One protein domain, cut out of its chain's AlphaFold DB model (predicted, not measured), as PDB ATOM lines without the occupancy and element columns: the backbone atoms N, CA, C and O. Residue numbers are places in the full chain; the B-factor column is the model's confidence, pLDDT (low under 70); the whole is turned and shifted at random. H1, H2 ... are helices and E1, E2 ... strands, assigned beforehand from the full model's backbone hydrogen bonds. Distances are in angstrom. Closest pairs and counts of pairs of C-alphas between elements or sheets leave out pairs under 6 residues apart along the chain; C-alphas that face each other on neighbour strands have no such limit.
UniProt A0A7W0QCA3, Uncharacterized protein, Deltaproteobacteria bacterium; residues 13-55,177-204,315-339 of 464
ATOM      1  N   GLY A  13      16.454  27.895 -21.295       50.00
ATOM      2  CA  GLY A  13      15.724  27.849 -20.048       50.00
ATOM      3  C   GLY A  13      14.290  27.519 -20.411       50.00
ATOM      4  O   GLY A  13      13.653  28.282 -21.138       50.00
ATOM      5  N   CYS A  14      13.811  26.363 -19.962       59.19
ATOM      6  CA  CYS A  14      12.389  26.084 -19.889       59.19
ATOM      7  C   CYS A  14      11.808  27.128 -18.933       59.19
ATOM      8  O   CYS A  14      11.752  26.902 -17.729       59.19
ATOM      9  N   GLY A  15      11.514  28.320 -19.460       51.81
ATOM     10  CA  GLY A  15      10.774  29.352 -18.764       51.81
ATOM     11  C   GLY A  15       9.405  28.767 -18.509       51.81
ATOM     12  O   GLY A  15       8.588  28.679 -19.423       51.81
ATOM     13  N   ASP A  16       9.223  28.249 -17.304       65.06
ATOM     14  CA  ASP A  16       7.947  27.736 -16.864       65.06
ATOM     15  C   ASP A  16       6.986  28.928 -16.893       65.06
ATOM     16  O   ASP A  16       7.210  29.931 -16.215       65.06
ATOM     17  N   ASN A  17       5.954  28.872 -17.736       62.88
ATOM     18  CA  ASN A  17       4.936  29.924 -17.860       62.88
ATOM     19  C   ASN A  17       4.008  29.945 -16.624       62.88
ATOM     20  O   ASN A  17       2.811  30.214 -16.732       62.88
ATOM     21  N   SER A  18       4.540  29.613 -15.448       67.81
ATOM     22  CA  SER A  18       3.813  29.533 -14.190       67.81
ATOM     23  C   SER A  18       3.273  30.903 -13.792       67.81
ATOM     24  O   SER A  18       2.110  30.992 -13.418       67.81
ATOM     25  N   SER A  19       4.036  31.981 -13.992       71.12
ATOM     26  CA  SER A  19       3.615  33.351 -13.658       71.12
ATOM     27  C   SER A  19       2.300  33.764 -14.330       71.12
ATOM     28  O   SER A  19       1.378  34.201 -13.648       71.12
ATOM     29  N   GLY A  20       2.156  33.538 -15.640       72.88
ATOM     30  CA  GLY A  20       0.913  33.854 -16.357       72.88
ATOM     31  C   GLY A  20      -0.278  32.990 -15.926       72.88
ATOM     32  O   GLY A  20      -1.429  33.403 -16.047       72.88
ATOM     33  N   ARG A  21      -0.018  31.792 -15.391       74.94
ATOM     34  CA  ARG A  21      -1.057  30.901 -14.868       74.94
ATOM     35  C   ARG A  21      -1.553  31.332 -13.487       74.94
ATOM     36  O   ARG A  21      -2.734  31.152 -13.209       74.94
ATOM     37  N   LEU A  22      -0.676  31.890 -12.652       76.00
ATOM     38  CA  LEU A  22      -1.031  32.425 -11.334       76.00
ATOM     39  C   LEU A  22      -1.947  33.645 -11.468       76.00
ATOM     40  O   LEU A  22      -3.024  33.685 -10.869       76.00
ATOM     41  N   GLU A  23      -1.580  34.585 -12.341       79.75
ATOM     42  CA  GLU A  23      -2.381  35.792 -12.575       79.75
ATOM     43  C   GLU A  23      -3.791  35.453 -13.083       79.75
ATOM     44  O   GLU A  23      -4.768  36.068 -12.658       79.75
ATOM     45  N   ALA A  24      -3.923  34.412 -13.912       78.06
ATOM     46  CA  ALA A  24      -5.212  33.954 -14.433       78.06
ATOM     47  C   ALA A  24      -6.182  33.428 -13.356       78.06
ATOM     48  O   ALA A  24      -7.382  33.337 -13.615       78.06
ATOM     49  N   VAL A  25      -5.687  33.080 -12.163       81.75
ATOM     50  CA  VAL A  25      -6.506  32.621 -11.027       81.75
ATOM     51  C   VAL A  25      -6.561  33.644  -9.888       81.75
ATOM     52  O   VAL A  25      -7.021  33.316  -8.797       81.75
ATOM     53  N   GLY A  26      -6.107  34.879 -10.134       87.81
ATOM     54  CA  GLY A  26      -6.101  35.946  -9.134       87.81
ATOM     55  C   GLY A  26      -5.120  35.703  -7.985       87.81
ATOM     56  O   GLY A  26      -5.322  36.229  -6.894       87.81
ATOM     57  N   ILE A  27      -4.080  34.894  -8.211       93.38
ATOM     58  CA  ILE A  27      -3.004  34.665  -7.247       93.38
ATOM     59  C   ILE A  27      -1.711  35.273  -7.788       93.38
ATOM     60  O   ILE A  27      -1.396  35.133  -8.967       93.38
ATOM     61  N   ARG A  28      -0.931  35.936  -6.940       94.81
ATOM     62  CA  ARG A  28       0.395  36.437  -7.316       94.81
ATOM     63  C   ARG A  28       1.341  36.347  -6.136       94.81
ATOM     64  O   ARG A  28       0.985  36.805  -5.057       94.81
ATOM     65  N   ASP A  29       2.537  35.818  -6.361       96.38
ATOM     66  CA  ASP A  29       3.584  35.790  -5.342       96.38
ATOM     67  C   ASP A  29       3.994  37.204  -4.912       96.38
ATOM     68  O   ASP A  29       3.973  38.156  -5.702       96.38
ATOM     69  N   GLY A  30       4.385  37.322  -3.647       97.12
ATOM     70  CA  GLY A  30       5.054  38.487  -3.094       97.12
ATOM     71  C   GLY A  30       6.559  38.266  -2.975       97.12
ATOM     72  O   GLY A  30       7.122  37.267  -3.420       97.12
ATOM     73  N   THR A  31       7.242  39.228  -2.362       97.94
ATOM     74  CA  THR A  31       8.682  39.104  -2.073       97.94
ATOM     75  C   THR A  31       8.997  38.132  -0.930       97.94
ATOM     76  O   THR A  31      10.141  37.684  -0.828       97.94
ATOM     77  N   ARG A  32       8.010  37.796  -0.087       98.06
ATOM     78  CA  ARG A  32       8.144  36.915   1.083       98.06
ATOM     79  C   ARG A  32       7.131  35.765   1.078       98.06
ATOM     80  O   ARG A  32       7.476  34.652   1.465       98.06
ATOM     81  N   LEU A  33       5.901  36.015   0.658       98.44
ATOM     82  CA  LEU A  33       4.844  35.024   0.553       98.44
ATOM     83  C   LEU A  33       4.849  34.421  -0.851       98.44
ATOM     84  O   LEU A  33       4.643  35.115  -1.845       98.44
ATOM     85  N   VAL A  34       5.059  33.110  -0.915       97.50
ATOM     86  CA  VAL A  34       5.012  32.328  -2.156       97.50
ATOM     87  C   VAL A  34       3.793  31.421  -2.115       97.50
ATOM     88  O   VAL A  34       3.589  30.702  -1.137       97.50
ATOM     89  N   ALA A  35       2.963  31.457  -3.149       96.56
ATOM     90  CA  ALA A  35       1.766  30.637  -3.213       96.56
ATOM     91  C   ALA A  35       2.129  29.158  -3.405       96.56
ATOM     92  O   ALA A  35       2.980  28.802  -4.222       96.56
ATOM     93  N   ARG A  36       1.446  28.282  -2.664       96.00
ATOM     94  CA  ARG A  36       1.547  26.827  -2.794       96.00
ATOM     95  C   ARG A  36       0.315  26.269  -3.466       96.00
ATOM     96  O   ARG A  36      -0.817  26.649  -3.147       96.00
ATOM     97  N   PHE A  37       0.541  25.331  -4.377       95.00
ATOM     98  CA  PHE A  37      -0.516  24.749  -5.190       95.00
ATOM     99  C   PHE A  37      -0.579  23.247  -5.035       95.00
ATOM    100  O   PHE A  37       0.423  22.542  -4.952       95.00
ATOM    101  N   LEU A  38      -1.801  22.744  -5.104       95.50
ATOM    102  CA  LEU A  38      -2.053  21.367  -5.462       95.50
ATOM    103  C   LEU A  38      -2.177  21.306  -6.979       95.50
ATOM    104  O   LEU A  38      -2.988  22.024  -7.559       95.50
ATOM    105  N   VAL A  39      -1.405  20.448  -7.632       95.75
ATOM    106  CA  VAL A  39      -1.410  20.292  -9.086       95.75
ATOM    107  C   VAL A  39      -1.746  18.866  -9.489       95.75
ATOM    108  O   VAL A  39      -1.305  17.894  -8.872       95.75
ATOM    109  N   ALA A  40      -2.512  18.738 -10.566       96.19
ATOM    110  CA  ALA A  40      -2.790  17.457 -11.192       96.19
ATOM    111  C   ALA A  40      -3.137  17.660 -12.664       96.19
ATOM    112  O   ALA A  40      -4.031  18.429 -12.986       96.19
ATOM    113  N   GLU A  41      -2.432  16.974 -13.564       94.31
ATOM    114  CA  GLU A  41      -2.808  16.858 -14.982       94.31
ATOM    115  C   GLU A  41      -3.126  18.200 -15.691       94.31
ATOM    116  O   GLU A  41      -4.064  18.322 -16.486       94.31
ATOM    117  N   GLY A  42      -2.335  19.233 -15.389       91.50
ATOM    118  CA  GLY A  42      -2.504  20.579 -15.943       91.50
ATOM    119  C   GLY A  42      -3.520  21.460 -15.204       91.50
ATOM    120  O   GLY A  42      -3.664  22.618 -15.573       91.50
ATOM    121  N   ALA A  43      -4.179  20.962 -14.156       94.88
ATOM    122  CA  ALA A  43      -4.973  21.732 -13.195       94.88
ATOM    123  C   ALA A  43      -4.128  22.161 -11.982       94.88
ATOM    124  O   ALA A  43      -3.120  21.522 -11.672       94.88
ATOM    125  N   ALA A  44      -4.478  23.293 -11.362       94.12
ATOM    126  CA  ALA A  44      -3.829  23.822 -10.160       94.12
ATOM    127  C   ALA A  44      -4.883  24.455  -9.252       94.12
ATOM    128  O   ALA A  44      -5.723  25.214  -9.725       94.12
ATOM    129  N   VAL A  45      -4.817  24.131  -7.969       94.50
ATOM    130  CA  VAL A  45      -5.714  24.598  -6.912       94.50
ATOM    131  C   VAL A  45      -4.845  25.283  -5.871       94.50
ATOM    132  O   VAL A  45      -3.877  24.686  -5.396       94.50
ATOM    133  N   PHE A  46      -5.153  26.539  -5.553       94.94
ATOM    134  CA  PHE A  46      -4.429  27.270  -4.516       94.94
ATOM    135  C   PHE A  46      -4.656  26.577  -3.170       94.94
ATOM    136  O   PHE A  46      -5.792  26.239  -2.832       94.94
ATOM    137  N   ARG A  47      -3.580  26.335  -2.417       94.62
ATOM    138  CA  ARG A  47      -3.656  25.642  -1.127       94.62
ATOM    139  C   ARG A  47      -3.456  26.598   0.042       94.62
ATOM    140  O   ARG A  47      -4.277  26.599   0.953       94.62
ATOM    141  N   HIS A  48      -2.359  27.348   0.028       96.56
ATOM    142  CA  HIS A  48      -1.964  28.290   1.078       96.56
ATOM    143  C   HIS A  48      -0.761  29.129   0.625       96.56
ATOM    144  O   HIS A  48      -0.233  28.934  -0.471       96.56
ATOM    145  N   TRP A  49      -0.304  30.039   1.483       98.00
ATOM    146  CA  TRP A  49       0.949  30.774   1.317       98.00
ATOM    147  C   TRP A  49       2.082  30.096   2.077       98.00
ATOM    148  O   TRP A  49       1.860  29.493   3.122       98.00
ATOM    149  N   HIS A  50       3.305  30.243   1.587       98.25
ATOM    150  CA  HIS A  50       4.520  29.890   2.302       98.25
ATOM    151  C   HIS A  50       5.324  31.159   2.579       98.25
ATOM    152  O   HIS A  50       5.761  31.840   1.649       98.25
ATOM    153  N   ASP A  51       5.525  31.472   3.854       98.44
ATOM    154  CA  ASP A  51       6.375  32.572   4.295       98.44
ATOM    155  C   ASP A  51       7.834  32.103   4.273       98.44
ATOM    156  O   ASP A  51       8.276  31.392   5.180       98.44
ATOM    157  N   VAL A  52       8.593  32.484   3.239       98.31
ATOM    158  CA  VAL A  52       9.979  32.005   3.062       98.31
ATOM    159  C   VAL A  52      10.937  32.525   4.135       98.31
ATOM    160  O   VAL A  52      11.973  31.910   4.373       98.31
ATOM    161  N   GLU A  53      10.614  33.646   4.789       97.88
ATOM    162  CA  GLU A  53      11.447  34.218   5.850       97.88
ATOM    163  C   GLU A  53      11.273  33.430   7.152       97.88
ATOM    164  O   GLU A  53      12.249  33.146   7.850       97.88
ATOM    165  N   ARG A  54      10.035  33.024   7.467       96.69
ATOM    166  CA  ARG A  54       9.735  32.209   8.658       96.69
ATOM    167  C   ARG A  54       9.826  30.705   8.415       96.69
ATOM    168  O   ARG A  54       9.878  29.941   9.386       96.69
ATOM    169  N   GLY A  55       9.873  30.283   7.154       96.94
ATOM    170  CA  GLY A  55       9.872  28.885   6.735       96.94
ATOM    171  C   GLY A  55       8.651  28.150   7.276       96.94
ATOM    172  O   GLY A  55       8.821  27.157   7.980       96.94
ATOM    173  N   ALA A 177     -11.609  43.865  -5.835       80.12
ATOM    174  CA  ALA A 177     -10.703  44.024  -6.971       80.12
ATOM    175  C   ALA A 177     -11.340  44.765  -8.163       80.12
ATOM    176  O   ALA A 177     -10.619  45.374  -8.953       80.12
ATOM    177  N   SER A 178     -12.674  44.743  -8.299       76.38
ATOM    178  CA  SER A 178     -13.431  45.466  -9.335       76.38
ATOM    179  C   SER A 178     -14.674  46.151  -8.752       76.38
ATOM    180  O   SER A 178     -15.102  45.848  -7.638       76.38
ATOM    181  N   SER A 179     -15.243  47.111  -9.488       67.19
ATOM    182  CA  SER A 179     -16.472  47.833  -9.115       67.19
ATOM    183  C   SER A 179     -17.717  47.349  -9.867       67.19
ATOM    184  O   SER A 179     -18.729  48.050  -9.882       67.19
ATOM    185  N   ASP A 180     -17.628  46.213 -10.553       81.00
ATOM    186  CA  ASP A 180     -18.731  45.673 -11.344       81.00
ATOM    187  C   ASP A 180     -19.787  45.007 -10.449       81.00
ATOM    188  O   ASP A 180     -19.654  44.953  -9.226       81.00
ATOM    189  N   ALA A 181     -20.875  44.510 -11.050       88.88
ATOM    190  CA  ALA A 181     -21.964  43.861 -10.313       88.88
ATOM    191  C   ALA A 181     -21.480  42.671  -9.461       88.88
ATOM    192  O   ALA A 181     -22.003  42.442  -8.371       88.88
ATOM    193  N   LEU A 182     -20.469  41.951  -9.951       93.56
ATOM    194  CA  LEU A 182     -19.708  40.972  -9.188       93.56
ATOM    195  C   LEU A 182     -18.250  41.407  -9.124       93.56
ATOM    196  O   LEU A 182     -17.654  41.731 -10.150       93.56
ATOM    197  N   ALA A 183     -17.678  41.358  -7.928       91.38
ATOM    198  CA  ALA A 183     -16.269  41.626  -7.700       91.38
ATOM    199  C   ALA A 183     -15.604  40.437  -7.009       91.38
ATOM    200  O   ALA A 183     -16.213  39.768  -6.173       91.38
ATOM    201  N   SER A 184     -14.333  40.194  -7.319       91.25
ATOM    202  CA  SER A 184     -13.495  39.360  -6.460       91.25
ATOM    203  C   SER A 184     -13.054  40.181  -5.252       91.25
ATOM    204  O   SER A 184     -12.580  41.304  -5.412       91.25
ATOM    205  N   TYR A 185     -13.187  39.643  -4.047       90.75
ATOM    206  CA  TYR A 185     -12.545  40.184  -2.856       90.75
ATOM    207  C   TYR A 185     -11.152  39.592  -2.742       90.75
ATOM    208  O   TYR A 185     -10.970  38.377  -2.776       90.75
ATOM    209  N   THR A 186     -10.162  40.466  -2.650       93.69
ATOM    210  CA  THR A 186      -8.758  40.110  -2.781       93.69
ATOM    211  C   THR A 186      -7.982  40.548  -1.551       93.69
ATOM    212  O   THR A 186      -8.108  41.691  -1.108       93.69
ATOM    213  N   PHE A 187      -7.144  39.657  -1.027       95.75
ATOM    214  CA  PHE A 187      -6.075  40.041  -0.117       95.75
ATOM    215  C   PHE A 187      -4.914  40.613  -0.919       95.75
ATOM    216  O   PHE A 187      -4.394  39.946  -1.812       95.75
ATOM    217  N   THR A 188      -4.494  41.829  -0.581       97.00
ATOM    218  CA  THR A 188      -3.241  42.422  -1.058       97.00
ATOM    219  C   THR A 188      -2.291  42.540   0.119       97.00
ATOM    220  O   THR A 188      -2.538  43.324   1.036       97.00
ATOM    221  N   ALA A 189      -1.237  41.734   0.112       98.19
ATOM    222  CA  ALA A 189      -0.240  41.700   1.167       98.19
ATOM    223  C   ALA A 189       0.790  42.827   1.029       98.19
ATOM    224  O   ALA A 189       1.107  43.263  -0.081       98.19
ATOM    225  N   ASP A 190       1.363  43.252   2.155       98.44
ATOM    226  CA  ASP A 190       2.396  44.299   2.217       98.44
ATOM    227  C   ASP A 190       3.651  43.960   1.398       98.44
ATOM    228  O   ASP A 190       4.387  44.845   0.962       98.44
ATOM    229  N   ASP A 191       3.899  42.671   1.171       98.06
ATOM    230  CA  ASP A 191       5.029  42.172   0.394       98.06
ATOM    231  C   ASP A 191       4.725  42.023  -1.110       98.06
ATOM    232  O   ASP A 191       5.579  41.545  -1.866       98.06
ATOM    233  N   GLY A 192       3.524  42.424  -1.538       97.44
ATOM    234  CA  GLY A 192       3.047  42.389  -2.916       97.44
ATOM    235  C   GLY A 192       2.265  41.134  -3.307       97.44
ATOM    236  O   GLY A 192       1.750  41.107  -4.434       97.44
ATOM    237  N   ALA A 193       2.144  40.139  -2.419       97.44
ATOM    238  CA  ALA A 193       1.340  38.953  -2.692       97.44
ATOM    239  C   ALA A 193      -0.146  39.304  -2.847       97.44
ATOM    240  O   ALA A 193      -0.654  40.238  -2.223       97.44
ATOM    241  N   VAL A 194      -0.845  38.568  -3.706       96.12
ATOM    242  CA  VAL A 194      -2.259  38.799  -4.027       96.12
ATOM    243  C   VAL A 194      -3.015  37.478  -3.966       96.12
ATOM    244  O   VAL A 194      -2.556  36.498  -4.551       96.12
ATOM    245  N   GLN A 195      -4.167  37.452  -3.287       95.00
ATOM    246  CA  GLN A 195      -5.074  36.299  -3.234       95.00
ATOM    247  C   GLN A 195      -6.517  36.711  -3.523       95.00
ATOM    248  O   GLN A 195      -7.140  37.339  -2.670       95.00
ATOM    249  N   ALA A 196      -7.085  36.283  -4.647       93.38
ATOM    250  CA  ALA A 196      -8.533  36.275  -4.851       93.38
ATOM    251  C   ALA A 196      -9.190  35.272  -3.886       93.38
ATOM    252  O   ALA A 196      -9.010  34.058  -4.019       93.38
ATOM    253  N   ASP A 197      -9.929  35.772  -2.899       91.75
ATOM    254  CA  ASP A 197     -10.447  34.982  -1.786       91.75
ATOM    255  C   ASP A 197     -11.915  34.590  -1.977       91.75
ATOM    256  O   ASP A 197     -12.224  33.406  -2.140       91.75
ATOM    257  N   THR A 198     -12.809  35.575  -1.987       90.75
ATOM    258  CA  THR A 198     -14.268  35.390  -2.014       90.75
ATOM    259  C   THR A 198     -14.907  36.251  -3.106       90.75
ATOM    260  O   THR A 198     -14.239  37.059  -3.750       90.75
ATOM    261  N   THR A 199     -16.196  36.050  -3.365       92.81
ATOM    262  CA  THR A 199     -16.964  36.826  -4.350       92.81
ATOM    263  C   THR A 199     -17.882  37.810  -3.639       92.81
ATOM    264  O   THR A 199     -18.448  37.492  -2.598       92.81
ATOM    265  N   TRP A 200     -18.059  38.997  -4.208       92.62
ATOM    266  CA  TRP A 200     -18.898  40.060  -3.670       92.62
ATOM    267  C   TRP A 200     -19.962  40.486  -4.677       92.62
ATOM    268  O   TRP A 200     -19.638  40.794  -5.824       92.62
ATOM    269  N   ASP A 201     -21.220  40.536  -4.240       93.38
ATOM    270  CA  ASP A 201     -22.332  41.108  -5.002       93.38
ATOM    271  C   ASP A 201     -22.458  42.593  -4.646       93.38
ATOM    272  O   ASP A 201     -22.946  42.962  -3.572       93.38
ATOM    273  N   ALA A 202     -22.028  43.466  -5.559       90.50
ATOM    274  CA  ALA A 202     -22.070  44.909  -5.351       90.50
ATOM    275  C   ALA A 202     -23.504  45.444  -5.209       90.50
ATOM    276  O   ALA A 202     -23.716  46.415  -4.483       90.50
ATOM    277  N   ALA A 203     -24.493  44.808  -5.850       90.38
ATOM    278  CA  ALA A 203     -25.892  45.226  -5.756       90.38
ATOM    279  C   ALA A 203     -26.492  44.933  -4.373       90.38
ATOM    280  O   ALA A 203     -27.418  45.625  -3.949       90.38
ATOM    281  N   ARG A 204     -25.958  43.929  -3.670       89.56
ATOM    282  CA  ARG A 204     -26.399  43.525  -2.324       89.56
ATOM    283  C   ARG A 204     -25.430  43.914  -1.211       89.56
ATOM    284  O   ARG A 204     -25.751  43.703  -0.047       89.56
ATOM    285  N   THR A 315     -20.231  31.987 -14.246       96.00
ATOM    286  CA  THR A 315     -19.877  30.913 -15.174       96.00
ATOM    287  C   THR A 315     -18.945  29.945 -14.471       96.00
ATOM    288  O   THR A 315     -17.893  30.334 -13.969       96.00
ATOM    289  N   ARG A 316     -19.326  28.668 -14.434       95.56
ATOM    290  CA  ARG A 316     -18.452  27.597 -13.952       95.56
ATOM    291  C   ARG A 316     -17.391  27.300 -15.008       95.56
ATOM    292  O   ARG A 316     -17.727  26.990 -16.150       95.56
ATOM    293  N   VAL A 317     -16.123  27.355 -14.617       95.38
ATOM    294  CA  VAL A 317     -14.973  27.076 -15.481       95.38
ATOM    295  C   VAL A 317     -14.171  25.916 -14.901       95.38
ATOM    296  O   VAL A 317     -13.922  25.851 -13.698       95.38
ATOM    297  N   LEU A 318     -13.785  24.985 -15.775       96.31
ATOM    298  CA  LEU A 318     -12.953  23.830 -15.452       96.31
ATOM    299  C   LEU A 318     -11.584  23.991 -16.119       96.31
ATOM    300  O   LEU A 318     -11.440  23.699 -17.308       96.31
ATOM    301  N   ASP A 319     -10.580  24.435 -15.366       94.12
ATOM    302  CA  ASP A 319      -9.225  24.648 -15.884       94.12
ATOM    303  C   ASP A 319      -8.381  23.365 -15.850       94.12
ATOM    304  O   ASP A 319      -8.472  22.552 -14.926       94.12
ATOM    305  N   GLY A 320      -7.501  23.199 -16.839       93.00
ATOM    306  CA  GLY A 320      -6.594  22.055 -16.984       93.00
ATOM    307  C   GLY A 320      -6.921  21.167 -18.187       93.00
ATOM    308  O   GLY A 320      -7.864  21.434 -18.930       93.00
ATOM    309  N   THR A 321      -6.126  20.111 -18.413       94.75
ATOM    310  CA  THR A 321      -6.212  19.288 -19.641       94.75
ATOM    311  C   THR A 321      -6.405  17.778 -19.428       94.75
ATOM    312  O   THR A 321      -6.883  17.113 -20.341       94.75
ATOM    313  N   GLY A 322      -6.121  17.214 -18.246       95.75
ATOM    314  CA  GLY A 322      -6.367  15.792 -17.912       95.75
ATOM    315  C   GLY A 322      -7.805  15.364 -17.568       95.75
ATOM    316  O   GLY A 322      -8.765  15.849 -18.147       95.75
ATOM    317  N   ARG A 323      -7.961  14.455 -16.616       95.81
ATOM    318  CA  ARG A 323      -9.210  14.064 -15.947       95.81
ATOM    319  C   ARG A 323      -9.530  14.987 -14.771       95.81
ATOM    320  O   ARG A 323     -10.689  15.340 -14.571       95.81
ATOM    321  N   LEU A 324      -8.517  15.382 -14.001       97.56
ATOM    322  CA  LEU A 324      -8.684  16.381 -12.953       97.56
ATOM    323  C   LEU A 324      -8.663  17.790 -13.550       97.56
ATOM    324  O   LEU A 324      -7.806  18.149 -14.361       97.56
ATOM    325  N   ARG A 325      -9.654  18.584 -13.156       97.19
ATOM    326  CA  ARG A 325      -9.810  19.996 -13.509       97.19
ATOM    327  C   ARG A 325      -9.855  20.827 -12.242       97.19
ATOM    328  O   ARG A 325     -10.445  20.387 -11.266       97.19
ATOM    329  N   ALA A 326      -9.263  22.010 -12.250       95.94
ATOM    330  CA  ALA A 326      -9.479  22.977 -11.185       95.94
ATOM    331  C   ALA A 326     -10.814  23.665 -11.463       95.94
ATOM    332  O   ALA A 326     -11.043  24.150 -12.571       95.94
ATOM    333  N   GLU A 327     -11.716  23.641 -10.494       95.19
ATOM    334  CA  GLU A 327     -13.019  24.278 -10.631       95.19
ATOM    335  C   GLU A 327     -12.972  25.683 -10.037       95.19
ATOM    336  O   GLU A 327     -12.575  25.869  -8.882       95.19
ATOM    337  N   ARG A 328     -13.405  26.670 -10.822       93.81
ATOM    338  CA  ARG A 328     -13.607  28.048 -10.367       93.81
ATOM    339  C   ARG A 328     -14.832  28.672 -11.022       93.81
ATOM    340  O   ARG A 328     -15.427  28.106 -11.941       93.81
ATOM    341  N   TYR A 329     -15.162  29.873 -10.566       94.44
ATOM    342  CA  TYR A 329     -16.240  30.680 -11.118       94.44
ATOM    343  C   TYR A 329     -15.709  31.992 -11.682       94.44
ATOM    344  O   TYR A 329     -14.754  32.567 -11.151       94.44
ATOM    345  N   THR A 330     -16.336  32.449 -12.760       94.31
ATOM    346  CA  THR A 330     -16.060  33.745 -13.379       94.31
ATOM    347  C   THR A 330     -17.305  34.609 -13.450       94.31
ATOM    348  O   THR A 330     -18.430  34.097 -13.424       94.31
ATOM    349  N   ASP A 331     -17.099  35.914 -13.584       93.25
ATOM    350  CA  ASP A 331     -18.151  36.839 -13.995       93.25
ATOM    351  C   ASP A 331     -18.549  36.626 -15.473       93.25
ATOM    352  O   ASP A 331     -18.157  35.648 -16.128       93.25
ATOM    353  N   ALA A 332     -19.373  37.541 -15.991       91.94
ATOM    354  CA  ALA A 332     -19.848  37.531 -17.373       91.94
ATOM    355  C   ALA A 332     -18.744  37.815 -18.409       91.94
ATOM    356  O   ALA A 332     -18.888  37.404 -19.561       91.94
ATOM    357  N   ASP A 333     -17.656  38.471 -18.002       91.06
ATOM    358  CA  ASP A 333     -16.519  38.825 -18.856       91.06
ATOM    359  C   ASP A 333     -15.403  37.766 -18.807       91.06
ATOM    360  O   ASP A 333     -14.440  37.820 -19.574       91.06
ATOM    361  N   GLY A 334     -15.548  36.754 -17.946       90.88
ATOM    362  CA  GLY A 334     -14.592  35.663 -17.778       90.88
ATOM    363  C   GLY A 334     -13.516  35.937 -16.727       90.88
ATOM    364  O   GLY A 334     -12.599  35.119 -16.584       90.88
ATOM    365  N   ASN A 335     -13.620  37.031 -15.965       90.12
ATOM    366  CA  ASN A 335     -12.679  37.322 -14.888       90.12
ATOM    367  C   ASN A 335     -12.912  36.354 -13.716       90.12
ATOM    368  O   ASN A 335     -14.062  36.103 -13.345       90.12
ATOM    369  N   PRO A 336     -11.850  35.784 -13.118       90.94
ATOM    370  CA  PRO A 336     -11.978  34.905 -11.961       90.94
ATOM    371  C   PRO A 336     -12.562  35.660 -10.761       90.94
ATOM    372  O   PRO A 336     -12.081  36.728 -10.395       90.94
ATOM    373  N   LEU A 337     -13.576  35.076 -10.121       92.06
ATOM    374  CA  LEU A 337     -14.204  35.649  -8.925       92.06
ATOM    375  C   LEU A 337     -13.517  35.199  -7.628       92.06
ATOM    376  O   LEU A 337     -13.516  35.927  -6.638       92.06
ATOM    377  N   ALA A 338     -12.900  34.019  -7.640       91.62
ATOM    378  CA  ALA A 338     -12.089  33.477  -6.555       91.62
ATOM    379  C   ALA A 338     -11.071  32.474  -7.115       91.62
ATOM    380  O   ALA A 338     -11.273  31.911  -8.200       91.62
ATOM    381  N   ALA A 339     -10.006  32.208  -6.357       90.62
ATOM    382  CA  ALA A 339      -9.097  31.115  -6.672       90.62
ATOM    383  C   ALA A 339      -9.832  29.761  -6.648       90.62
ATOM    384  O   ALA A 339     -10.739  29.537  -5.841       90.62
TER     385      ALA A 339
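This is residues 13 to 55, 177 to 204 and 315 to 339 of the 464 residues of an uncharacterized protein of Deltaproteobacteria bacterium (UniProt A0A7W0QCA3). Three two-stranded hairpins, E1 with E2, E3 with E4 and E5 with E6, make the three sides of a rough triangle, and the last residues, 336 to 339, run into its middle. The short helix H1 lies off one face of this triangle, and residues 13 to 18, of which 18 belongs to H1, stick out. The printed part has 96 residues with one named helix and then six named strands, in three antiparallel two-stranded sheets; the class is mostly strand. It is compact, with a radius of gyration of the C-alphas of 14.2 A and spans of 43 by 36 by 22 A.

H1 is residues 18 to 23, beginning at C-alpha 18 (3.813, 29.533, -14.190). E1 is residues 33 to 40, 22.5 A long, and E2 residues 43 to 51, 23.5 A. E3 is residues 182 to 189, 22.1 A, and E4 residues 194 to 201, 20.2 A. E5 is residues 315 to 319, and E6 residues 324 to 330, 18.9 A, ending at C-alpha 330 (-16.060, 33.745, -13.379).

In H1 every O i to N i+4 pair is within hydrogen-bond range. In the hairpin E1 and E2, N 34 and O 50 are 2.9 A apart; E2 bends by 56 degrees at residue 47. The closest C-alphas of E2 and E6 are those of Ala 43 and Ala 326, 5.1 A. Residues 27 to 28 pair antiparallel with residues 194 to 195 of E4. H1 and E4 are near each other. In the hairpin E3 and E4, N 185 and O 198 are 2.8 A apart; E4 bends by 58 degrees at residue 198. E4 and E6 are apart. In the hairpin E5 and E6, N 319 and O 326 are 2.8 A apart.

The C-alphas of Gly 13 and Arg 204, the two farthest apart, are 48.3 A apart. Residues 56 to 176 and 205 to 314 are not printed; the C-alpha gaps are 29.0 A and 19.1 A. Of the links printed whole, none is long. Residues 13 to 18 and 179 have pLDDT under 70.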